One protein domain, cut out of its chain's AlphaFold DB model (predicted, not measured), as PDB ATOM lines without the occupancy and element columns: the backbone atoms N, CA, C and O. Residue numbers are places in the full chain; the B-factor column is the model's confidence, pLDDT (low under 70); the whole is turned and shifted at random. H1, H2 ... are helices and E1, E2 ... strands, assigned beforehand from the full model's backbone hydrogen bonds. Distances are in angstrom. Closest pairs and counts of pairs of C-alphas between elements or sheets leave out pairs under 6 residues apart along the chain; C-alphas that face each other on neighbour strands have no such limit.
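AT A GLANCE: This is residues 6 to 36, 45 to 141 and 170 to 200 of the 304 residues of an uncharacterized protein of Pseudogymnoascus sp. VKM F-4519 (FW-2642) (UniProt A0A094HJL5). Two long helices, H1 and H5, run side by side, with H2 and H4 covering one side of H1 and the small sheet E1 E2 with H6 on the other. Residues 188 to 197, from H6 into H7, stick out. The printed part has 159 residues, mostly helix, ordered H1 H2 H3 H4 H5 E1 E2 H6 H7; the strands are antiparallel. It is compact, with a radius of gyration of the C-alphas of 16.0 A, spanning 47 by 36 by 29 A.

IN THESE COORDINATES: Look first at E1, residues 133 to 136, and E2, residues 171 to 174. Find C-alpha 6 at (-29.607, 14.781, 47.262); from there H1 runs 40.8 A to residue 33. H5 takes residues 101 to 128, 40.1 A, and H4 residues 73 to 94, 31.6 A. H2 is residues 49 to 61, H3 66 to 70, H6 180 to 190, and H7 195 to 200, ending at C-alpha 200, (-27.674, 13.417, 31.155).

HOW THE PARTS SIT: In the sheet, find N 173 and O 134 within hydrogen-bond range at 3.1 A. The closest C-alphas of E2 and H6 are those of Ile 173 and Ser 183, 6.4 A. H1 is the hub: it touches H5 at a shallow tilt of 17 degrees, the same way, closest at C-alphas Leu 29 and Ile 122, 5.5 A. H1, H2 and H4 form a bundle, three helices touching one another; H2 and H4 come closest at C-alphas Val 53 and Leu 83, 5.6 A. H3 touches H5, closest at C-alphas Leu 70 and Gly 125, 6.5 A; H7 touches no helix. Every O i to N i+4 pair is within hydrogen-bond range in H1, H2, H3, H4 and H6, against 23 of 24 in H5 and 0 of 2 in H7, which has 1 of 3 O i to N i+3 pairs.

THE WHOLE: Cuts leave 14.8 A between C-alphas 36 and 45, and 12.0 A between 141 and 170. Of the links printed whole, none is long. Confidence is under 70 in 53 residues, among them 170 to 200.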
ATOM      1  N   SER A   6     -30.744  15.689  47.448       66.81
ATOM      2  CA  SER A   6     -29.607  14.781  47.262       66.81
ATOM      3  C   SER A   6     -29.933  13.327  47.619       66.81
ATOM      4  O   SER A   6     -29.361  12.410  47.030       66.81
ATOM      5  N   GLU A   7     -30.821  13.103  48.585       69.62
ATOM      6  CA  GLU A   7     -31.200  11.771  49.070       69.62
ATOM      7  C   GLU A   7     -32.176  11.100  48.099       69.62
ATOM      8  O   GLU A   7     -31.971   9.950  47.711       69.62
ATOM      9  N   ILE A   8     -33.168  11.851  47.595       68.94
ATOM     10  CA  ILE A   8     -34.087  11.354  46.557       68.94
ATOM     11  C   ILE A   8     -33.299  10.963  45.300       68.94
ATOM     12  O   ILE A   8     -33.527   9.890  44.740       68.94
ATOM     13  N   LEU A   9     -32.337  11.795  44.887       66.94
ATOM     14  CA  LEU A   9     -31.475  11.509  43.742       66.94
ATOM     15  C   LEU A   9     -30.684  10.212  43.934       66.94
ATOM     16  O   LEU A   9     -30.683   9.347  43.059       66.94
ATOM     17  N   HIS A  10     -30.017  10.076  45.082       71.81
ATOM     18  CA  HIS A  10     -29.242   8.882  45.396       71.81
ATOM     19  C   HIS A  10     -30.121   7.625  45.360       71.81
ATOM     20  O   HIS A  10     -29.753   6.620  44.749       71.81
ATOM     21  N   ASN A  11     -31.317   7.700  45.942       77.62
ATOM     22  CA  ASN A  11     -32.257   6.588  45.981       77.62
ATOM     23  C   ASN A  11     -32.784   6.221  44.586       77.62
ATOM     24  O   ASN A  11     -32.843   5.036  44.247       77.62
ATOM     25  N   HIS A  12     -33.079   7.210  43.740       72.44
ATOM     26  CA  HIS A  12     -33.505   6.979  42.361       72.44
ATOM     27  C   HIS A  12     -32.415   6.305  41.519       72.44
ATOM     28  O   HIS A  12     -32.687   5.303  40.861       72.44
ATOM     29  N   LEU A  13     -31.168   6.778  41.603       71.69
ATOM     30  CA  LEU A  13     -30.042   6.174  40.881       71.69
ATOM     31  C   LEU A  13     -29.845   4.703  41.247       71.69
ATOM     32  O   LEU A  13     -29.622   3.869  40.370       71.69
ATOM     33  N   ARG A  14     -29.986   4.361  42.532       77.69
ATOM     34  CA  ARG A  14     -29.906   2.963  42.977       77.69
ATOM     35  C   ARG A  14     -31.036   2.108  42.407       77.69
ATOM     36  O   ARG A  14     -30.789   0.964  42.041       77.69
ATOM     37  N   LEU A  15     -32.253   2.644  42.302       77.25
ATOM     38  CA  LEU A  15     -33.375   1.930  41.684       77.25
ATOM     39  C   LEU A  15     -33.154   1.707  40.184       77.25
ATOM     40  O   LEU A  15     -33.423   0.606  39.708       77.25
ATOM     41  N   CYS A  16     -32.635   2.707  39.466       73.19
ATOM     42  CA  CYS A  16     -32.275   2.575  38.053       73.19
ATOM     43  C   CYS A  16     -31.195   1.508  37.854       73.19
ATOM     44  O   CYS A  16     -31.344   0.644  36.993       73.19
ATOM     45  N   GLN A  17     -30.158   1.512  38.698       76.81
ATOM     46  CA  GLN A  17     -29.124   0.479  38.673       76.81
ATOM     47  C   GLN A  17     -29.722  -0.918  38.889       76.81
ATOM     48  O   GLN A  17     -29.429  -1.836  38.128       76.81
ATOM     49  N   TRP A  18     -30.587  -1.093  39.894       83.44
ATOM     50  CA  TRP A  18     -31.210  -2.395  40.140       83.44
ATOM     51  C   TRP A  18     -32.130  -2.830  39.003       83.44
ATOM     52  O   TRP A  18     -32.164  -4.014  38.689       83.44
ATOM     53  N   GLN A  19     -32.876  -1.909  38.389       81.62
ATOM     54  CA  GLN A  19     -33.696  -2.216  37.217       81.62
ATOM     55  C   GLN A  19     -32.833  -2.739  36.064       81.62
ATOM     56  O   GLN A  19     -33.157  -3.777  35.500       81.62
ATOM     57  N   ASP A  20     -31.746  -2.043  35.747       75.75
ATOM     58  CA  ASP A  20     -30.821  -2.391  34.666       75.75
ATOM     59  C   ASP A  20     -30.135  -3.752  34.903       75.75
ATOM     60  O   ASP A  20     -30.076  -4.603  34.015       75.75
ATOM     61  N   GLU A  21     -29.696  -4.020  36.135       80.62
ATOM     62  CA  GLU A  21     -29.150  -5.324  36.535       80.62
ATOM     63  C   GLU A  21     -30.193  -6.451  36.425       80.62
ATOM     64  O   GLU A  21     -29.888  -7.532  35.917       80.62
ATOM     65  N   LEU A  22     -31.431  -6.211  36.873       85.56
ATOM     66  CA  LEU A  22     -32.528  -7.181  36.776       85.56
ATOM     67  C   LEU A  22     -32.904  -7.473  35.326       85.56
ATOM     68  O   LEU A  22     -33.116  -8.629  34.968       85.56
ATOM     69  N   GLU A  23     -32.982  -6.442  34.495       81.75
ATOM     70  CA  GLU A  23     -33.296  -6.576  33.080       81.75
ATOM     71  C   GLU A  23     -32.237  -7.394  32.349       81.75
ATOM     72  O   GLU A  23     -32.571  -8.333  31.626       81.75
ATOM     73  N   PHE A  24     -30.963  -7.112  32.615       78.38
ATOM     74  CA  PHE A  24     -29.861  -7.887  32.068       78.38
ATOM     75  C   PHE A  24     -29.933  -9.368  32.463       78.38
ATOM     76  O   PHE A  24     -29.772 -10.242  31.612       78.38
ATOM     77  N   LEU A  25     -30.204  -9.677  33.735       83.56
ATOM     78  CA  LEU A  25     -30.355 -11.068  34.175       83.56
ATOM     79  C   LEU A  25     -31.556 -11.749  33.510       83.56
ATOM     80  O   LEU A  25     -31.452 -12.894  33.073       83.56
ATOM     81  N   CYS A  26     -32.683 -11.049  33.390       86.00
ATOM     82  CA  CYS A  26     -33.856 -11.556  32.687       86.00
ATOM     83  C   CYS A  26     -33.564 -11.818  31.200       86.00
ATOM     84  O   CYS A  26     -33.957 -12.861  30.683       86.00
ATOM     85  N   PHE A  27     -32.819 -10.932  30.534       80.19
ATOM     86  CA  PHE A  27     -32.356 -11.128  29.161       80.19
ATOM     87  C   PHE A  27     -31.518 -12.407  29.021       80.19
ATOM     88  O   PHE A  27     -31.820 -13.248  28.174       80.19
ATOM     89  N   VAL A  28     -30.512 -12.593  29.883       77.19
ATOM     90  CA  VAL A  28     -29.655 -13.792  29.868       77.19
ATOM     91  C   VAL A  28     -30.480 -15.057  30.102       77.19
ATOM     92  O   VAL A  28     -30.297 -16.057  29.409       77.19
ATOM     93  N   LEU A  29     -31.415 -15.022  31.055       85.06
ATOM     94  CA  LEU A  29     -32.287 -16.160  31.319       85.06
ATOM     95  C   LEU A  29     -33.178 -16.488  30.112       85.06
ATOM     96  O   LEU A  29     -33.314 -17.663  29.777       85.06
ATOM     97  N   CYS A  30     -33.743 -15.478  29.445       82.06
ATOM     98  CA  CYS A  30     -34.532 -15.659  28.228       82.06
ATOM     99  C   CYS A  30     -33.743 -16.368  27.124       82.06
ATOM    100  O   CYS A  30     -34.276 -17.293  26.514       82.06
ATOM    101  N   ASP A  31     -32.483 -15.985  26.908       75.25
ATOM    102  CA  ASP A  31     -31.624 -16.605  25.892       75.25
ATOM    103  C   ASP A  31     -31.373 -18.099  26.177       75.25
ATOM    104  O   ASP A  31     -31.365 -18.932  25.272       75.25
ATOM    105  N   ILE A  32     -31.273 -18.471  27.457       77.50
ATOM    106  CA  ILE A  32     -31.094 -19.865  27.892       77.50
ATOM    107  C   ILE A  32     -32.370 -20.700  27.696       77.50
ATOM    108  O   ILE A  32     -32.310 -21.861  27.268       77.50
ATOM    109  N   ILE A  33     -33.532 -20.150  28.062       82.38
ATOM    110  CA  ILE A  33     -34.800 -20.903  28.097       82.38
ATOM    111  C   ILE A  33     -35.527 -20.908  26.750       82.38
ATOM    112  O   ILE A  33     -36.296 -21.828  26.481       82.38
ATOM    113  N   ARG A  34     -35.260 -19.920  25.895       77.06
ATOM    114  CA  ARG A  34     -35.771 -19.815  24.526       77.06
ATOM    115  C   ARG A  34     -34.601 -19.528  23.572       77.06
ATOM    116  O   ARG A  34     -34.549 -18.434  23.008       77.06
ATOM    117  N   PRO A  35     -33.658 -20.473  23.371       65.12
ATOM    118  CA  PRO A  35     -32.587 -20.238  22.416       65.12
ATOM    119  C   PRO A  35     -33.178 -20.101  21.015       65.12
ATOM    120  O   PRO A  35     -34.041 -20.869  20.586       65.12
ATOM    121  N   SER A  36     -32.703 -19.094  20.298       57.25
ATOM    122  CA  SER A  36     -33.075 -18.843  18.913       57.25
ATOM    123  C   SER A  36     -32.495 -19.938  18.007       57.25
ATOM    124  O   SER A  36     -31.395 -19.778  17.481       57.25
ATOM    125  N   GLN A  45     -34.714  -5.289  20.394       42.53
ATOM    126  CA  GLN A  45     -34.264  -4.357  21.443       42.53
ATOM    127  C   GLN A  45     -35.373  -3.457  22.048       42.53
ATOM    128  O   GLN A  45     -35.096  -2.453  22.691       42.53
ATOM    129  N   THR A  46     -36.636  -3.797  21.811       47.09
ATOM    130  CA  THR A  46     -37.855  -3.203  22.357       47.09
ATOM    131  C   THR A  46     -38.339  -3.883  23.633       47.09
ATOM    132  O   THR A  46     -39.255  -3.360  24.258       47.09
ATOM    133  N   LEU A  47     -37.799  -5.055  23.985       55.66
ATOM    134  CA  LEU A  47     -38.210  -5.755  25.198       55.66
ATOM    135  C   LEU A  47     -37.572  -5.072  26.408       55.66
ATOM    136  O   LEU A  47     -36.356  -5.104  26.566       55.66
ATOM    137  N   ASP A  48     -38.403  -4.448  27.236       66.69
ATOM    138  CA  ASP A  48     -37.990  -3.939  28.538       66.69
ATOM    139  C   ASP A  48     -38.154  -5.027  29.616       66.69
ATOM    140  O   ASP A  48     -38.604  -6.151  29.355       66.69
ATOM    141  N   LEU A  49     -37.808  -4.705  30.863       74.38
ATOM    142  CA  LEU A  49     -37.990  -5.625  31.988       74.38
ATOM    143  C   LEU A  49     -39.420  -6.196  32.092       74.38
ATOM    144  O   LEU A  49     -39.573  -7.331  32.542       74.38
ATOM    145  N   LEU A  50     -40.471  -5.473  31.678       79.38
ATOM    146  CA  LEU A  50     -41.837  -6.012  31.694       79.38
ATOM    147  C   LEU A  50     -41.998  -7.125  30.667       79.38
ATOM    148  O   LEU A  50     -42.528  -8.183  31.004       79.38
ATOM    149  N   ASN A  51     -41.495  -6.914  29.454       81.94
ATOM    150  CA  ASN A  51     -41.555  -7.921  28.406       81.94
ATOM    151  C   ASN A  51     -40.796  -9.196  28.793       81.94
ATOM    152  O   ASN A  51     -41.302 -10.301  28.596       81.94
ATOM    153  N   PHE A  52     -39.601  -9.070  29.381       82.75
ATOM    154  CA  PHE A  52     -38.869 -10.249  29.841       82.75
ATOM    155  C   PHE A  52     -39.585 -10.958  30.994       82.75
ATOM    156  O   PHE A  52     -39.659 -12.185  31.009       82.75
ATOM    157  N   VAL A  53     -40.153 -10.204  31.940       86.62
ATOM    158  CA  VAL A  53     -40.956 -10.771  33.032       86.62
ATOM    159  C   VAL A  53     -42.131 -11.583  32.488       86.62
ATOM    160  O   VAL A  53     -42.379 -12.679  32.991       86.62
ATOM    161  N   GLU A  54     -42.830 -11.086  31.469       87.12
ATOM    162  CA  GLU A  54     -43.938 -11.798  30.821       87.12
ATOM    163  C   GLU A  54     -43.459 -13.101  30.174       87.12
ATOM    164  O   GLU A  54     -43.959 -14.169  30.525       87.12
ATOM    165  N   ILE A  55     -42.406 -13.039  29.355       86.62
ATOM    166  CA  ILE A  55     -41.812 -14.210  28.687       86.62
ATOM    167  C   ILE A  55     -41.403 -15.297  29.691       86.62
ATOM    168  O   ILE A  55     -41.730 -16.471  29.518       86.62
ATOM    169  N   ILE A  56     -40.690 -14.926  30.756       89.88
ATOM    170  CA  ILE A  56     -40.207 -15.894  31.750       89.88
ATOM    171  C   ILE A  56     -41.389 -16.453  32.558       89.88
ATOM    172  O   ILE A  56     -41.390 -17.632  32.921       89.88
ATOM    173  N   THR A  57     -42.418 -15.642  32.822       91.00
ATOM    174  CA  THR A  57     -43.632 -16.096  33.519       91.00
ATOM    175  C   THR A  57     -44.401 -17.124  32.690       91.00
ATOM    176  O   THR A  57     -44.789 -18.156  33.241       91.00
ATOM    177  N   GLU A  58     -44.557 -16.897  31.382       89.56
ATOM    178  CA  GLU A  58     -45.138 -17.871  30.447       89.56
ATOM    179  C   GLU A  58     -44.342 -19.183  30.438       89.56
ATOM    180  O   GLU A  58     -44.915 -20.269  30.538       89.56
ATOM    181  N   GLU A  59     -43.008 -19.108  30.390       89.50
ATOM    182  CA  GLU A  59     -42.144 -20.294  30.454       89.50
ATOM    183  C   GLU A  59     -42.280 -21.064  31.772       89.50
ATOM    184  O   GLU A  59     -42.173 -22.292  31.787       89.50
ATOM    185  N   CYS A  60     -42.569 -20.382  32.884       89.81
ATOM    186  CA  CYS A  60     -42.850 -21.051  34.155       89.81
ATOM    187  C   CYS A  60     -44.181 -21.828  34.138       89.81
ATOM    188  O   CYS A  60     -44.385 -22.723  34.962       89.81
ATOM    189  N   GLU A  61     -45.112 -21.460  33.257       88.62
ATOM    190  CA  GLU A  61     -46.436 -22.083  33.120       88.62
ATOM    191  C   GLU A  61     -46.444 -23.197  32.086       88.62
ATOM    192  O   GLU A  61     -47.152 -24.192  32.267       88.62
ATOM    193  N   SER A  62     -45.606 -23.062  31.060       88.00
ATOM    194  CA  SER A  62     -45.477 -24.026  29.980       88.00
ATOM    195  C   SER A  62     -45.130 -25.426  30.512       88.00
ATOM    196  O   SER A  62     -44.081 -25.624  31.135       88.00
ATOM    197  N   PRO A  63     -45.977 -26.445  30.266       84.56
ATOM    198  CA  PRO A  63     -45.691 -27.825  30.658       84.56
ATOM    199  C   PRO A  63     -44.446 -28.404  29.974       84.56
ATOM    200  O   PRO A  63     -43.823 -29.309  30.523       84.56
ATOM    201  N   GLN A  64     -44.100 -27.875  28.799       83.75
ATOM    202  CA  GLN A  64     -42.943 -28.274  27.991       83.75
ATOM    203  C   GLN A  64     -41.812 -27.231  28.031       83.75
ATOM    204  O   GLN A  64     -40.802 -27.394  27.350       83.75
ATOM    205  N   GLY A  65     -41.975 -26.160  28.815       82.19
ATOM    206  CA  GLY A  65     -40.998 -25.083  28.921       82.19
ATOM    207  C   GLY A  65     -39.688 -25.565  29.528       82.19
ATOM    208  O   GLY A  65     -39.665 -26.447  30.398       82.19
ATOM    209  N   ARG A  66     -38.574 -24.956  29.115       87.19
ATOM    210  CA  ARG A  66     -37.237 -25.336  29.605       87.19
ATOM    211  C   ARG A  66     -37.129 -25.182  31.128       87.19
ATOM    212  O   ARG A  66     -36.586 -26.050  31.807       87.19
ATOM    213  N   LEU A  67     -37.778 -24.164  31.699       90.31
ATOM    214  CA  LEU A  67     -37.821 -23.953  33.151       90.31
ATOM    215  C   LEU A  67     -38.463 -25.113  33.927       90.31
ATOM    216  O   LEU A  67     -38.054 -25.384  35.054       90.31
ATOM    217  N   ARG A  68     -39.418 -25.840  33.335       86.81
ATOM    218  CA  ARG A  68     -40.079 -26.995  33.966       86.81
ATOM    219  C   ARG A  68     -39.124 -28.169  34.176       86.81
ATOM    220  O   ARG A  68     -39.220 -28.870  35.177       86.81
ATOM    221  N   GLY A  69     -38.211 -28.376  33.227       84.06
ATOM    222  CA  GLY A  69     -37.152 -29.382  33.325       84.06
ATOM    223  C   GLY A  69     -35.993 -28.956  34.227       84.06
ATOM    224  O   GLY A  69     -35.126 -29.774  34.532       84.06
ATOM    225  N   LEU A  70     -35.973 -27.684  34.636       89.00
ATOM    226  CA  LEU A  70     -34.911 -27.094  35.434       89.00
ATOM    227  C   LEU A  70     -35.287 -26.951  36.907       89.00
ATOM    228  O   LEU A  70     -34.437 -27.179  37.761       89.00
ATOM    229  N   LEU A  71     -36.526 -26.554  37.202       93.19
ATOM    230  CA  LEU A  71     -36.983 -26.124  38.523       93.19
ATOM    231  C   LEU A  71     -38.186 -26.950  38.997       93.19
ATOM    232  O   LEU A  71     -39.086 -27.289  38.229       93.19
ATOM    233  N   SER A  72     -38.242 -27.220  40.298       92.81
ATOM    234  CA  SER A  72     -39.424 -27.790  40.946       92.81
ATOM    235  C   SER A  72     -40.603 -26.808  40.928       92.81
ATOM    236  O   SER A  72     -40.436 -25.596  40.792       92.81
ATOM    237  N   LYS A  73     -41.828 -27.307  41.152       91.75
ATOM    238  CA  LYS A  73     -43.034 -26.455  41.235       91.75
ATOM    239  C   LYS A  73     -42.899 -25.321  42.262       91.75
ATOM    240  O   LYS A  73     -43.390 -24.221  42.020       91.75
ATOM    241  N   LYS A  74     -42.240 -25.588  43.396       93.81
ATOM    242  CA  LYS A  74     -42.005 -24.593  44.452       93.81
ATOM    243  C   LYS A  74     -41.041 -23.504  43.976       93.81
ATOM    244  O   LYS A  74     -41.333 -22.326  44.146       93.81
ATOM    245  N   GLU A  75     -39.945 -23.896  43.335       93.62
ATOM    246  CA  GLU A  75     -38.950 -22.964  42.789       93.62
ATOM    247  C   GLU A  75     -39.519 -22.126  41.634       93.62
ATOM    248  O   GLU A  75     -39.238 -20.936  41.545       93.62
ATOM    249  N   LEU A  76     -40.385 -22.700  40.791       93.62
ATOM    250  CA  LEU A  76     -41.105 -21.947  39.756       93.62
ATOM    251  C   LEU A  76     -42.018 -20.874  40.364       93.62
ATOM    252  O   LEU A  76     -42.066 -19.747  39.872       93.62
ATOM    253  N   ALA A  77     -42.732 -21.195  41.446       93.31
ATOM    254  CA  ALA A  77     -43.561 -20.218  42.153       93.31
ATOM    255  C   ALA A  77     -42.716 -19.095  42.784       93.31
ATOM    256  O   ALA A  77     -43.100 -17.923  42.740       93.31
ATOM    257  N   GLU A  78     -41.548 -19.437  43.329       93.62
ATOM    258  CA  GLU A  78     -40.592 -18.468  43.866       93.62
ATOM    259  C   GLU A  78     -40.030 -17.547  42.774       93.62
ATOM    260  O   GLU A  78     -40.021 -16.324  42.950       93.62
ATOM    261  N   LEU A  79     -39.646 -18.105  41.621       93.81
ATOM    262  CA  LEU A  79     -39.188 -17.336  40.467       93.81
ATOM    263  C   LEU A  79     -40.269 -16.356  39.994       93.81
ATOM    264  O   LEU A  79     -39.991 -15.167  39.862       93.81
ATOM    265  N   LYS A  80     -41.526 -16.798  39.849       93.62
ATOM    266  CA  LYS A  80     -42.651 -15.902  39.519       93.62
ATOM    267  C   LYS A  80     -42.827 -14.774  40.535       93.62
ATOM    268  O   LYS A  80     -43.035 -13.622  40.152       93.62
ATOM    269  N   SER A  81     -42.718 -15.076  41.831       93.50
ATOM    270  CA  SER A  81     -42.776 -14.053  42.884       93.50
ATOM    271  C   SER A  81     -41.658 -13.016  42.724       93.50
ATOM    272  O   SER A  81     -41.894 -11.815  42.874       93.50
ATOM    273  N   CYS A  82     -40.450 -13.461  42.373       92.62
ATOM    274  CA  CYS A  82     -39.303 -12.596  42.109       92.62
ATOM    275  C   CYS A  82     -39.499 -11.718  40.860       92.62
ATOM    276  O   CYS A  82     -39.254 -10.511  40.908       92.62
ATOM    277  N   LEU A  83     -40.027 -12.275  39.767       92.25
ATOM    278  CA  LEU A  83     -40.355 -11.518  38.554       92.25
ATOM    279  C   LEU A  83     -41.409 -10.434  38.832       92.25
ATOM    280  O   LEU A  83     -41.247  -9.278  38.434       92.25
ATOM    281  N   HIS A  84     -42.443 -10.760  39.613       91.25
ATOM    282  CA  HIS A  84     -43.441  -9.780  40.041       91.25
ATOM    283  C   HIS A  84     -42.820  -8.644  40.872       91.25
ATOM    284  O   HIS A  84     -43.130  -7.470  40.664       91.25
ATOM    285  N   LYS A  85     -41.901  -8.961  41.790       88.56
ATOM    286  CA  LYS A  85     -41.166  -7.956  42.577       88.56
ATOM    287  C   LYS A  85     -40.260  -7.076  41.708       88.56
ATOM    288  O   LYS A  85     -40.169  -5.875  41.960       88.56
ATOM    289  N   SER A  86     -39.656  -7.633  40.660       86.12
ATOM    290  CA  SER A  86     -38.861  -6.872  39.681       86.12
ATOM    291  C   SER A  86     -39.717  -5.834  38.954       86.12
ATOM    292  O   SER A  86     -39.343  -4.664  38.873       86.12
ATOM    293  N   LYS A  87     -40.935  -6.217  38.541       86.56
ATOM    294  CA  LYS A  87     -41.934  -5.293  37.974       86.56
ATOM    295  C   LYS A  87     -42.285  -4.154  38.936       86.56
ATOM    296  O   LYS A  87     -42.437  -3.014  38.505       86.56
ATOM    297  N   GLN A  88     -42.357  -4.420  40.241       86.00
ATOM    298  CA  GLN A  88     -42.585  -3.364  41.232       86.00
ATOM    299  C   GLN A  88     -41.422  -2.365  41.314       86.00
ATOM    300  O   GLN A  88     -41.681  -1.186  41.526       86.00
ATOM    301  N   ILE A  89     -40.166  -2.801  41.161       83.81
ATOM    302  CA  ILE A  89     -39.006  -1.891  41.115       83.81
ATOM    303  C   ILE A  89     -39.085  -1.017  39.858       83.81
ATOM    304  O   ILE A  89     -39.063   0.208  39.980       83.81
ATOM    305  N   ARG A  90     -39.302  -1.631  38.685       83.38
ATOM    306  CA  ARG A  90     -39.488  -0.928  37.402       83.38
ATOM    307  C   ARG A  90     -40.586   0.122  37.475       83.38
ATOM    308  O   ARG A  90     -40.408   1.238  37.011       83.38
ATOM    309  N   ASN A  91     -41.726  -0.217  38.073       82.38
ATOM    310  CA  ASN A  91     -42.844   0.715  38.199       82.38
ATOM    311  C   ASN A  91     -42.482   1.950  39.028       82.38
ATOM    312  O   ASN A  91     -42.913   3.047  38.686       82.38
ATOM    313  N   VAL A  92     -41.685   1.804  40.090       79.19
ATOM    314  CA  VAL A  92     -41.250   2.975  40.860       79.19
ATOM    315  C   VAL A  92     -40.313   3.856  40.034       79.19
ATOM    316  O   VAL A  92     -40.487   5.074  40.034       79.19
ATOM    317  N   VAL A  93     -39.374   3.256  39.299       72.06
ATOM    318  CA  VAL A  93     -38.482   3.996  38.396       72.06
ATOM    319  C   VAL A  93     -39.292   4.740  37.332       72.06
ATOM    320  O   VAL A  93     -39.166   5.954  37.218       72.06
ATOM    321  N   ALA A  94     -40.183   4.041  36.625       70.88
ATOM    322  CA  ALA A  94     -40.968   4.583  35.515       70.88
ATOM    323  C   ALA A  94     -41.956   5.687  35.928       70.88
ATOM    324  O   ALA A  94     -42.262   6.572  35.136       70.88
ATOM    325  N   HIS A  95     -42.484   5.630  37.151       73.00
ATOM    326  CA  HIS A  95     -43.392   6.655  37.672       73.00
ATOM    327  C   HIS A  95     -42.682   7.709  38.524       73.00
ATOM    328  O   HIS A  95     -43.354   8.572  39.089       73.00
ATOM    329  N   HIS A  96     -41.351   7.641  38.630       67.50
ATOM    330  CA  HIS A  96     -40.536   8.543  39.442       67.50
ATOM    331  C   HIS A  96     -41.123   8.748  40.845       67.50
ATOM    332  O   HIS A  96     -41.255   9.881  41.314       67.50
ATOM    333  N   VAL A  97     -41.553   7.654  41.488       74.00
ATOM    334  CA  VAL A  97     -42.182   7.727  42.812       74.00
ATOM    335  C   VAL A  97     -41.089   8.015  43.842       74.00
ATOM    336  O   VAL A  97     -40.152   7.218  43.942       74.00
ATOM    337  N   PRO A  98     -41.189   9.103  44.628       70.31
ATOM    338  CA  PRO A  98     -40.227   9.373  45.689       70.31
ATOM    339  C   PRO A  98     -40.218   8.224  46.701       70.31
ATOM    340  O   PRO A  98     -41.274   7.812  47.188       70.31
ATOM    341  N   ILE A  99     -39.030   7.698  47.011       78.06
ATOM    342  CA  ILE A  99     -38.851   6.648  48.016       78.06
ATOM    343  C   ILE A  99     -37.972   7.173  49.158       78.06
ATOM    344  O   ILE A  99     -36.876   7.677  48.916       78.06
ATOM    345  N   ASP A 100     -38.442   6.999  50.394       81.00
ATOM    346  CA  ASP A 100     -37.644   7.208  51.605       81.00
ATOM    347  C   ASP A 100     -36.657   6.055  51.890       81.00
ATOM    348  O   ASP A 100     -36.784   4.933  51.388       81.00
ATOM    349  N   ASP A 101     -35.685   6.302  52.763       80.69
ATOM    350  CA  ASP A 101     -34.650   5.321  53.101       80.69
ATOM    351  C   ASP A 101     -35.197   4.000  53.668       80.69
ATOM    352  O   ASP A 101     -34.672   2.915  53.389       80.69
ATOM    353  N   ARG A 102     -36.297   4.041  54.425       84.69
ATOM    354  CA  ARG A 102     -36.886   2.833  55.018       84.69
ATOM    355  C   ARG A 102     -37.458   1.916  53.940       84.69
ATOM    356  O   ARG A 102     -37.314   0.689  54.020       84.69
ATOM    357  N   VAL A 103     -38.136   2.481  52.949       85.88
ATOM    358  CA  VAL A 103     -38.665   1.734  51.807       85.88
ATOM    359  C   VAL A 103     -37.524   1.303  50.879       85.88
ATOM    360  O   VAL A 103     -37.573   0.181  50.363       85.88
ATOM    361  N   MET A 104     -36.461   2.102  50.751       87.38
ATOM    362  CA  MET A 104     -35.254   1.726  50.008       87.38
ATOM    363  C   MET A 104     -34.559   0.493  50.576       87.38
ATOM    364  O   MET A 104     -34.221  -0.405  49.808       87.38
ATOM    365  N   VAL A 105     -34.414   0.372  51.901       87.69
ATOM    366  CA  VAL A 105     -33.832  -0.830  52.532       87.69
ATOM    367  C   VAL A 105     -34.625  -2.089  52.164       87.69
ATOM    368  O   VAL A 105     -34.051  -3.118  51.798       87.69
ATOM    369  N   LYS A 106     -35.962  -2.009  52.188       88.06
ATOM    370  CA  LYS A 106     -36.827  -3.132  51.790       88.06
ATOM    371  C   LYS A 106     -36.674  -3.466  50.306       88.06
ATOM    372  O   LYS A 106     -36.578  -4.639  49.951       88.06
ATOM    373  N   LYS A 107     -36.638  -2.448  49.441       88.31
ATOM    374  CA  LYS A 107     -36.437  -2.606  47.992       88.31
ATOM    375  C   LYS A 107     -35.060  -3.190  47.673       88.31
ATOM    376  O   LYS A 107     -34.982  -4.065  46.821       88.31
ATOM    377  N   GLN A 108     -34.019  -2.807  48.411       91.25
ATOM    378  CA  GLN A 108     -32.677  -3.368  48.273       91.25
ATOM    379  C   GLN A 108     -32.650  -4.860  48.608       91.25
ATOM    380  O   GLN A 108     -32.066  -5.645  47.864       91.25
ATOM    381  N   ALA A 109     -33.275  -5.262  49.720       89.94
ATOM    382  CA  ALA A 109     -33.351  -6.669  50.106       89.94
ATOM    383  C   ALA A 109     -34.085  -7.502  49.043       89.94
ATOM    384  O   ALA A 109     -33.631  -8.585  48.674       89.94
ATOM    385  N   VAL A 110     -35.179  -6.956  48.502       89.56
ATOM    386  CA  VAL A 110     -35.930  -7.562  47.399       89.56
ATOM    387  C   VAL A 110     -35.079  -7.678  46.134       89.56
ATOM    388  O   VAL A 110     -34.983  -8.773  45.592       89.56
ATOM    389  N   ALA A 111     -34.428  -6.596  45.698       89.31
ATOM    390  CA  ALA A 111     -33.583  -6.579  44.506       89.31
ATOM    391  C   ALA A 111     -32.464  -7.623  44.601       89.31
ATOM    392  O   ALA A 111     -32.352  -8.482  43.732       89.31
ATOM    393  N   LYS A 112     -31.712  -7.625  45.710       91.69
ATOM    394  CA  LYS A 112     -30.632  -8.593  45.958       91.69
ATOM    395  C   LYS A 112     -31.125 -10.036  45.942       91.69
ATOM    396  O   LYS A 112     -30.510 -10.881  45.300       91.69
ATOM    397  N   SER A 113     -32.226 -10.317  46.640       92.69
ATOM    398  CA  SER A 113     -32.811 -11.659  46.669       92.69
ATOM    399  C   SER A 113     -33.240 -12.103  45.273       92.69
ATOM    400  O   SER A 113     -32.943 -13.226  44.884       92.69
ATOM    401  N   THR A 114     -33.884 -11.227  44.500       92.12
ATOM    402  CA  THR A 114     -34.316 -11.553  43.140       92.12
ATOM    403  C   THR A 114     -33.143 -11.761  42.186       92.12
ATOM    404  O   THR A 114     -33.153 -12.739  41.442       92.12
ATOM    405  N   MET A 115     -32.116 -10.911  42.235       91.75
ATOM    406  CA  MET A 115     -30.897 -11.090  41.437       91.75
ATOM    407  C   MET A 115     -30.222 -12.428  41.748       91.75
ATOM    408  O   MET A 115     -29.881 -13.161  40.826       91.75
ATOM    409  N   ALA A 116     -30.105 -12.794  43.029       90.25
ATOM    410  CA  ALA A 116     -29.524 -14.072  43.438       90.25
ATOM    411  C   ALA A 116     -30.331 -15.277  42.922       90.25
ATOM    412  O   ALA A 116     -29.750 -16.249  42.433       90.25
ATOM    413  N   THR A 117     -31.666 -15.214  42.985       93.44
ATOM    414  CA  THR A 117     -32.535 -16.247  42.405       93.44
ATOM    415  C   THR A 117     -32.324 -16.350  40.894       93.44
ATOM    416  O   THR A 117     -32.118 -17.452  40.392       93.44
ATOM    417  N   LEU A 118     -32.316 -15.227  40.168       90.62
ATOM    418  CA  LEU A 118     -32.096 -15.213  38.717       90.62
ATOM    419  C   LEU A 118     -30.717 -15.774  38.342       90.62
ATOM    420  O   LEU A 118     -30.642 -16.649  37.483       90.62
ATOM    421  N   GLU A 119     -29.642 -15.355  39.016       88.62
ATOM    422  CA  GLU A 119     -28.291 -15.889  38.790       88.62
ATOM    423  C   GLU A 119     -28.212 -17.403  39.047       88.62
ATOM    424  O   GLU A 119     -27.575 -18.129  38.282       88.62
ATOM    425  N   SER A 120     -28.881 -17.894  40.094       89.62
ATOM    426  CA  SER A 120     -28.952 -19.327  40.400       89.62
ATOM    427  C   SER A 120     -29.642 -20.114  39.281       89.62
ATOM    428  O   SER A 120     -29.126 -21.137  38.825       89.62
ATOM    429  N   VAL A 121     -30.779 -19.614  38.787       90.00
ATOM    430  CA  VAL A 121     -31.519 -20.244  37.683       90.00
ATOM    431  C   VAL A 121     -30.705 -20.206  36.389       90.00
ATOM    432  O   VAL A 121     -30.619 -21.225  35.708       90.00
ATOM    433  N   ILE A 122     -30.056 -19.080  36.077       84.94
ATOM    434  CA  ILE A 122     -29.163 -18.936  34.917       84.94
ATOM    435  C   ILE A 122     -28.047 -19.977  34.970       84.94
ATOM    436  O   ILE A 122     -27.838 -20.691  33.994       84.94
ATOM    437  N   ARG A 123     -27.367 -20.116  36.115       80.06
ATOM    438  CA  ARG A 123     -26.267 -21.075  36.274       80.06
ATOM    439  C   ARG A 123     -26.734 -22.511  36.071       80.06
ATOM    440  O   ARG A 123     -26.120 -23.244  35.303       80.06
ATOM    441  N   ARG A 124     -27.843 -22.897  36.708       84.56
ATOM    442  CA  ARG A 124     -28.417 -24.240  36.540       84.56
ATOM    443  C   ARG A 124     -28.843 -24.487  35.097       84.56
ATOM    444  O   ARG A 124     -28.640 -25.582  34.586       84.56
ATOM    445  N   GLY A 125     -29.465 -23.499  34.455       80.88
ATOM    446  CA  GLY A 125     -29.907 -23.603  33.068       80.88
ATOM    447  C   GLY A 125     -28.722 -23.787  32.128       80.88
ATOM    448  O   GLY A 125     -28.721 -24.703  31.310       80.88
ATOM    449  N   ALA A 126     -27.679 -22.981  32.310       73.81
ATOM    450  CA  ALA A 126     -26.442 -23.093  31.559       73.81
ATOM    451  C   ALA A 126     -25.790 -24.469  31.710       73.81
ATOM    452  O   ALA A 126     -25.489 -25.116  30.712       73.81
ATOM    453  N   GLU A 127     -25.656 -24.963  32.941       74.31
ATOM    454  CA  GLU A 127     -25.112 -26.293  33.217       74.31
ATOM    455  C   GLU A 127     -25.968 -27.402  32.582       74.31
ATOM    456  O   GLU A 127     -25.463 -28.258  31.853       74.31
ATOM    457  N   ARG A 128     -27.291 -27.357  32.785       80.75
ATOM    458  CA  ARG A 128     -28.231 -28.370  32.283       80.75
ATOM    459  C   ARG A 128     -28.236 -28.470  30.760       80.75
ATOM    460  O   ARG A 128     -28.408 -29.578  30.237       80.75
ATOM    461  N   TYR A 129     -28.101 -27.334  30.079       77.06
ATOM    462  CA  TYR A 129     -28.136 -27.221  28.621       77.06
ATOM    463  C   TYR A 129     -26.747 -27.118  27.983       77.06
ATOM    464  O   TYR A 129     -26.670 -26.931  26.773       77.06
ATOM    465  N   LYS A 130     -25.671 -27.294  28.766       70.88
ATOM    466  CA  LYS A 130     -24.273 -27.235  28.306       70.88
ATOM    467  C   LYS A 130     -23.954 -25.936  27.553       70.88
ATOM    468  O   LYS A 130     -23.386 -25.951  26.465       70.88
ATOM    469  N   ILE A 131     -24.380 -24.812  28.124       65.44
ATOM    470  CA  ILE A 131     -24.112 -23.467  27.614       65.44
ATOM    471  C   ILE A 131     -22.899 -22.921  28.366       65.44
ATOM    472  O   ILE A 131     -23.013 -22.475  29.506       65.44
ATOM    473  N   ASP A 132     -21.741 -22.928  27.716       54.12
ATOM    474  CA  ASP A 132     -20.501 -22.419  28.319       54.12
ATOM    475  C   ASP A 132     -20.398 -20.889  28.237       54.12
ATOM    476  O   ASP A 132     -19.728 -20.247  29.051       54.12
ATOM    477  N   GLN A 133     -21.079 -20.295  27.252       52.69
ATOM    478  CA  GLN A 133     -21.117 -18.855  27.029       52.69
ATOM    479  C   GLN A 133     -22.495 -18.416  26.539       52.69
ATOM    480  O   GLN A 133     -22.992 -18.927  25.536       52.69
ATOM    481  N   VAL A 134     -23.069 -17.402  27.188       50.81
ATOM    482  CA  VAL A 134     -24.154 -16.621  26.579       50.81
ATOM    483  C   VAL A 134     -23.508 -15.548  25.722       50.81
ATOM    484  O   VAL A 134     -22.675 -14.776  26.199       50.81
ATOM    485  N   CYS A 135     -23.883 -15.518  24.447       44.12
ATOM    486  CA  CYS A 135     -23.447 -14.483  23.530       44.12
ATOM    487  C   CYS A 135     -24.478 -13.363  23.555       44.12
ATOM    488  O   CYS A 135     -25.467 -13.422  22.826       44.12
ATOM    489  N   ALA A 136     -24.214 -12.299  24.312       43.41
ATOM    490  CA  ALA A 136     -24.898 -11.038  24.054       43.41
ATOM    491  C   ALA A 136     -24.353 -10.508  22.718       43.41
ATOM    492  O   ALA A 136     -23.318  -9.843  22.658       43.41
ATOM    493  N   SER A 137     -24.959 -10.941  21.611       35.84
ATOM    494  CA  SER A 137     -24.514 -10.553  20.280       35.84
ATOM    495  C   SER A 137     -25.227  -9.278  19.844       35.84
ATOM    496  O   SER A 137     -26.453  -9.206  19.810       35.84
ATOM    497  N   ALA A 138     -24.452  -8.295  19.397       36.44
ATOM    498  CA  ALA A 138     -24.936  -7.180  18.593       36.44
ATOM    499  C   ALA A 138     -25.359  -7.622  17.166       36.44
ATOM    500  O   ALA A 138     -25.251  -6.851  16.220       36.44
ATOM    501  N   LYS A 139     -25.853  -8.855  16.961       34.91
ATOM    502  CA  LYS A 139     -26.379  -9.330  15.661       34.91
ATOM    503  C   LYS A 139     -27.806  -8.860  15.359       34.91
ATOM    504  O   LYS A 139     -28.354  -9.219  14.326       34.91
ATOM    505  N   ALA A 140     -28.369  -7.973  16.176       34.53
ATOM    506  CA  ALA A 140     -29.491  -7.123  15.768       34.53
ATOM    507  C   ALA A 140     -29.074  -6.017  14.765       34.53
ATOM    508  O   ALA A 140     -29.913  -5.256  14.294       34.53
ATOM    509  N   LEU A 141     -27.782  -5.918  14.428       33.22
ATOM    510  CA  LEU A 141     -27.182  -4.780  13.728       33.22
ATOM    511  C   LEU A 141     -26.849  -5.046  12.246       33.22
ATOM    512  O   LEU A 141     -26.012  -4.368  11.663       33.22
ATOM    513  N   LYS A 170     -18.687  -9.288  20.531       36.06
ATOM    514  CA  LYS A 170     -19.437 -10.455  21.002       36.06
ATOM    515  C   LYS A 170     -19.044 -10.680  22.460       36.06
ATOM    516  O   LYS A 170     -17.911 -11.069  22.734       36.06
ATOM    517  N   VAL A 171     -19.948 -10.403  23.397       39.88
ATOM    518  CA  VAL A 171     -19.661 -10.617  24.821       39.88
ATOM    519  C   VAL A 171     -19.960 -12.069  25.148       39.88
ATOM    520  O   VAL A 171     -21.124 -12.449  25.242       39.88
ATOM    521  N   GLY A 172     -18.914 -12.884  25.272       42.06
ATOM    522  CA  GLY A 172     -19.022 -14.210  25.871       42.06
ATOM    523  C   GLY A 172     -19.068 -14.059  27.385       42.06
ATOM    524  O   GLY A 172     -18.039 -13.805  28.011       42.06
ATOM    525  N   ILE A 173     -20.255 -14.173  27.982       50.81
ATOM    526  CA  ILE A 173     -20.366 -14.269  29.439       50.81
ATOM    527  C   ILE A 173     -20.046 -15.713  29.802       50.81
ATOM    528  O   ILE A 173     -20.856 -16.599  29.538       50.81
ATOM    529  N   VAL A 174     -18.870 -15.947  30.383       52.47
ATOM    530  CA  VAL A 174     -18.504 -17.257  30.934       52.47
ATOM    531  C   VAL A 174     -19.347 -17.483  32.186       52.47
ATOM    532  O   VAL A 174     -19.234 -16.746  33.166       52.47
ATOM    533  N   ILE A 175     -20.249 -18.457  32.113       53.94
ATOM    534  CA  ILE A 175     -21.231 -18.763  33.161       53.94
ATOM    535  C   ILE A 175     -20.638 -19.606  34.311       53.94
ATOM    536  O   ILE A 175     -21.036 -19.384  35.461       53.94
ATOM    537  N   PRO A 176     -19.684 -20.538  34.088       50.22
ATOM    538  CA  PRO A 176     -19.074 -21.254  35.204       50.22
ATOM    539  C   PRO A 176     -18.044 -20.390  35.954       50.22
ATOM    540  O   PRO A 176     -17.070 -19.908  35.384       50.22
ATOM    541  N   GLY A 177     -18.251 -20.228  37.267       52.69
ATOM    542  CA  GLY A 177     -17.242 -19.742  38.223       52.69
ATOM    543  C   GLY A 177     -17.374 -18.291  38.711       52.69
ATOM    544  O   GLY A 177     -16.920 -18.001  39.815       52.69
ATOM    545  N   ALA A 178     -18.036 -17.394  37.972       59.22
ATOM    546  CA  ALA A 178     -18.197 -15.982  38.349       59.22
ATOM    547  C   ALA A 178     -19.677 -15.546  38.406       59.22
ATOM    548  O   ALA A 178     -20.543 -16.152  37.778       59.22
ATOM    549  N   SER A 179     -19.987 -14.494  39.178       69.94
ATOM    550  CA  SER A 179     -21.319 -13.864  39.148       69.94
ATOM    551  C   SER A 179     -21.571 -13.255  37.766       69.94
ATOM    552  O   SER A 179     -20.700 -12.587  37.203       69.94
ATOM    553  N   VAL A 180     -22.780 -13.452  37.238       62.38
ATOM    554  CA  VAL A 180     -23.192 -12.954  35.915       62.38
ATOM    555  C   VAL A 180     -23.137 -11.423  35.900       62.38
ATOM    556  O   VAL A 180     -22.655 -10.821  34.938       62.38
ATOM    557  N   LEU A 181     -23.541 -10.785  37.004       65.62
ATOM    558  CA  LEU A 181     -23.424  -9.338  37.193       65.62
ATOM    559  C   LEU A 181     -21.967  -8.864  37.303       65.62
ATOM    560  O   LEU A 181     -21.630  -7.794  36.803       65.62
ATOM    561  N   SER A 182     -21.078  -9.660  37.898       65.81
ATOM    562  CA  SER A 182     -19.647  -9.320  37.957       65.81
ATOM    563  C   SER A 182     -19.006  -9.347  36.566       65.81
ATOM    564  O   SER A 182     -18.279  -8.422  36.201       65.81
ATOM    565  N   SER A 183     -19.344 -10.348  35.749       58.62
ATOM    566  CA  SER A 183     -18.922 -10.426  34.343       58.62
ATOM    567  C   SER A 183     -19.425  -9.227  33.531       58.62
ATOM    568  O   SER A 183     -18.679  -8.653  32.736       58.62
ATOM    569  N   ARG A 184     -20.663  -8.787  33.790       66.38
ATOM    570  CA  ARG A 184     -21.224  -7.556  33.220       66.38
ATOM    571  C   ARG A 184     -20.439  -6.312  33.644       66.38
ATOM    572  O   ARG A 184     -20.128  -5.484  32.795       66.38
ATOM    573  N   GLN A 185     -20.098  -6.178  34.924       64.62
ATOM    574  CA  GLN A 185     -19.388  -5.006  35.444       64.62
ATOM    575  C   GLN A 185     -17.992  -4.854  34.825       64.62
ATOM    576  O   GLN A 185     -17.617  -3.756  34.417       64.62
ATOM    577  N   VAL A 186     -17.245  -5.955  34.696       57.94
ATOM    578  CA  VAL A 186     -15.941  -5.964  34.009       57.94
ATOM    579  C   VAL A 186     -16.093  -5.507  32.556       57.94
ATOM    580  O   VAL A 186     -15.254  -4.766  32.045       57.94
ATOM    581  N   TYR A 187     -17.178  -5.903  31.890       58.09
ATOM    582  CA  TYR A 187     -17.458  -5.475  30.523       58.09
ATOM    583  C   TYR A 187     -17.803  -3.984  30.429       58.09
ATOM    584  O   TYR A 187     -17.231  -3.282  29.599       58.09
ATOM    585  N   LEU A 188     -18.671  -3.479  31.309       58.12
ATOM    586  CA  LEU A 188     -19.011  -2.053  31.373       58.12
ATOM    587  C   LEU A 188     -17.793  -1.168  31.663       58.12
ATOM    588  O   LEU A 188     -17.724  -0.049  31.175       58.12
ATOM    589  N   GLN A 189     -16.823  -1.662  32.434       56.59
ATOM    590  CA  GLN A 189     -15.567  -0.949  32.688       56.59
ATOM    591  C   GLN A 189     -14.622  -0.963  31.480       56.59
ATOM    592  O   GLN A 189     -13.890  -0.001  31.267       56.59
ATOM    593  N   ARG A 190     -14.629  -2.041  30.684       45.72
ATOM    594  CA  ARG A 190     -13.819  -2.161  29.459       45.72
ATOM    595  C   ARG A 190     -14.404  -1.369  28.290       45.72
ATOM    596  O   ARG A 190     -13.652  -0.824  27.488       45.72
ATOM    597  N   GLY A 191     -15.729  -1.292  28.192       46.94
ATOM    598  CA  GLY A 191     -16.430  -0.430  27.248       46.94
ATOM    599  C   GLY A 191     -16.650   0.949  27.859       46.94
ATOM    600  O   GLY A 191     -17.662   1.165  28.510       46.94
ATOM    601  N   ALA A 192     -15.733   1.892  27.630       39.41
ATOM    602  CA  ALA A 192     -15.713   3.251  28.200       39.41
ATOM    603  C   ALA A 192     -16.925   4.171  27.860       39.41
ATOM    604  O   ALA A 192     -16.819   5.391  27.933       39.41
ATOM    605  N   TYR A 193     -18.085   3.625  27.487       40.28
ATOM    606  CA  TYR A 193     -19.202   4.343  26.869       40.28
ATOM    607  C   TYR A 193     -20.407   4.605  27.805       40.28
ATOM    608  O   TYR A 193     -21.283   5.397  27.472       40.28
ATOM    609  N   CYS A 194     -20.480   3.991  28.993       41.12
ATOM    610  CA  CYS A 194     -21.679   4.081  29.855       41.12
ATOM    611  C   CYS A 194     -21.692   5.242  30.872       41.12
ATOM    612  O   CYS A 194     -22.725   5.492  31.497       41.12
ATOM    613  N   HIS A 195     -20.586   5.971  31.047       36.91
ATOM    614  CA  HIS A 195     -20.496   6.995  32.098       36.91
ATOM    615  C   HIS A 195     -21.133   8.343  31.720       36.91
ATOM    616  O   HIS A 195     -21.593   9.072  32.593       36.91
ATOM    617  N   GLU A 196     -21.193   8.670  30.429       37.81
ATOM    618  CA  GLU A 196     -21.646   9.984  29.950       37.81
ATOM    619  C   GLU A 196     -23.177  10.078  29.807       37.81
ATOM    620  O   GLU A 196     -23.767  11.151  29.935       37.81
ATOM    621  N   TYR A 197     -23.842   8.942  29.566       36.69
ATOM    622  CA  TYR A 197     -25.288   8.886  29.334       36.69
ATOM    623  C   TYR A 197     -26.089   8.940  30.645       36.69
ATOM    624  O   TYR A 197     -27.073   9.676  30.746       36.69
ATOM    625  N   THR A 198     -25.628   8.224  31.675       43.16
ATOM    626  CA  THR A 198     -26.227   8.237  33.022       43.16
ATOM    627  C   THR A 198     -26.279   9.653  33.603       43.16
ATOM    628  O   THR A 198     -27.292  10.032  34.182       43.16
ATOM    629  N   SER A 199     -25.267  10.484  33.329       46.97
ATOM    630  CA  SER A 199     -25.224  11.890  33.749       46.97
ATOM    631  C   SER A 199     -26.335  12.759  33.134       46.97
ATOM    632  O   SER A 199     -26.883  13.625  33.813       46.97
ATOM    633  N   LYS A 200     -26.713  12.544  31.864       46.62
ATOM    634  CA  LYS A 200     -27.674  13.417  31.155       46.62
ATOM    635  C   LYS A 200     -29.134  13.131  31.500       46.62
ATOM    636  O   LYS A 200     -29.938  14.057  31.597       46.62
TER     637      LYS A 200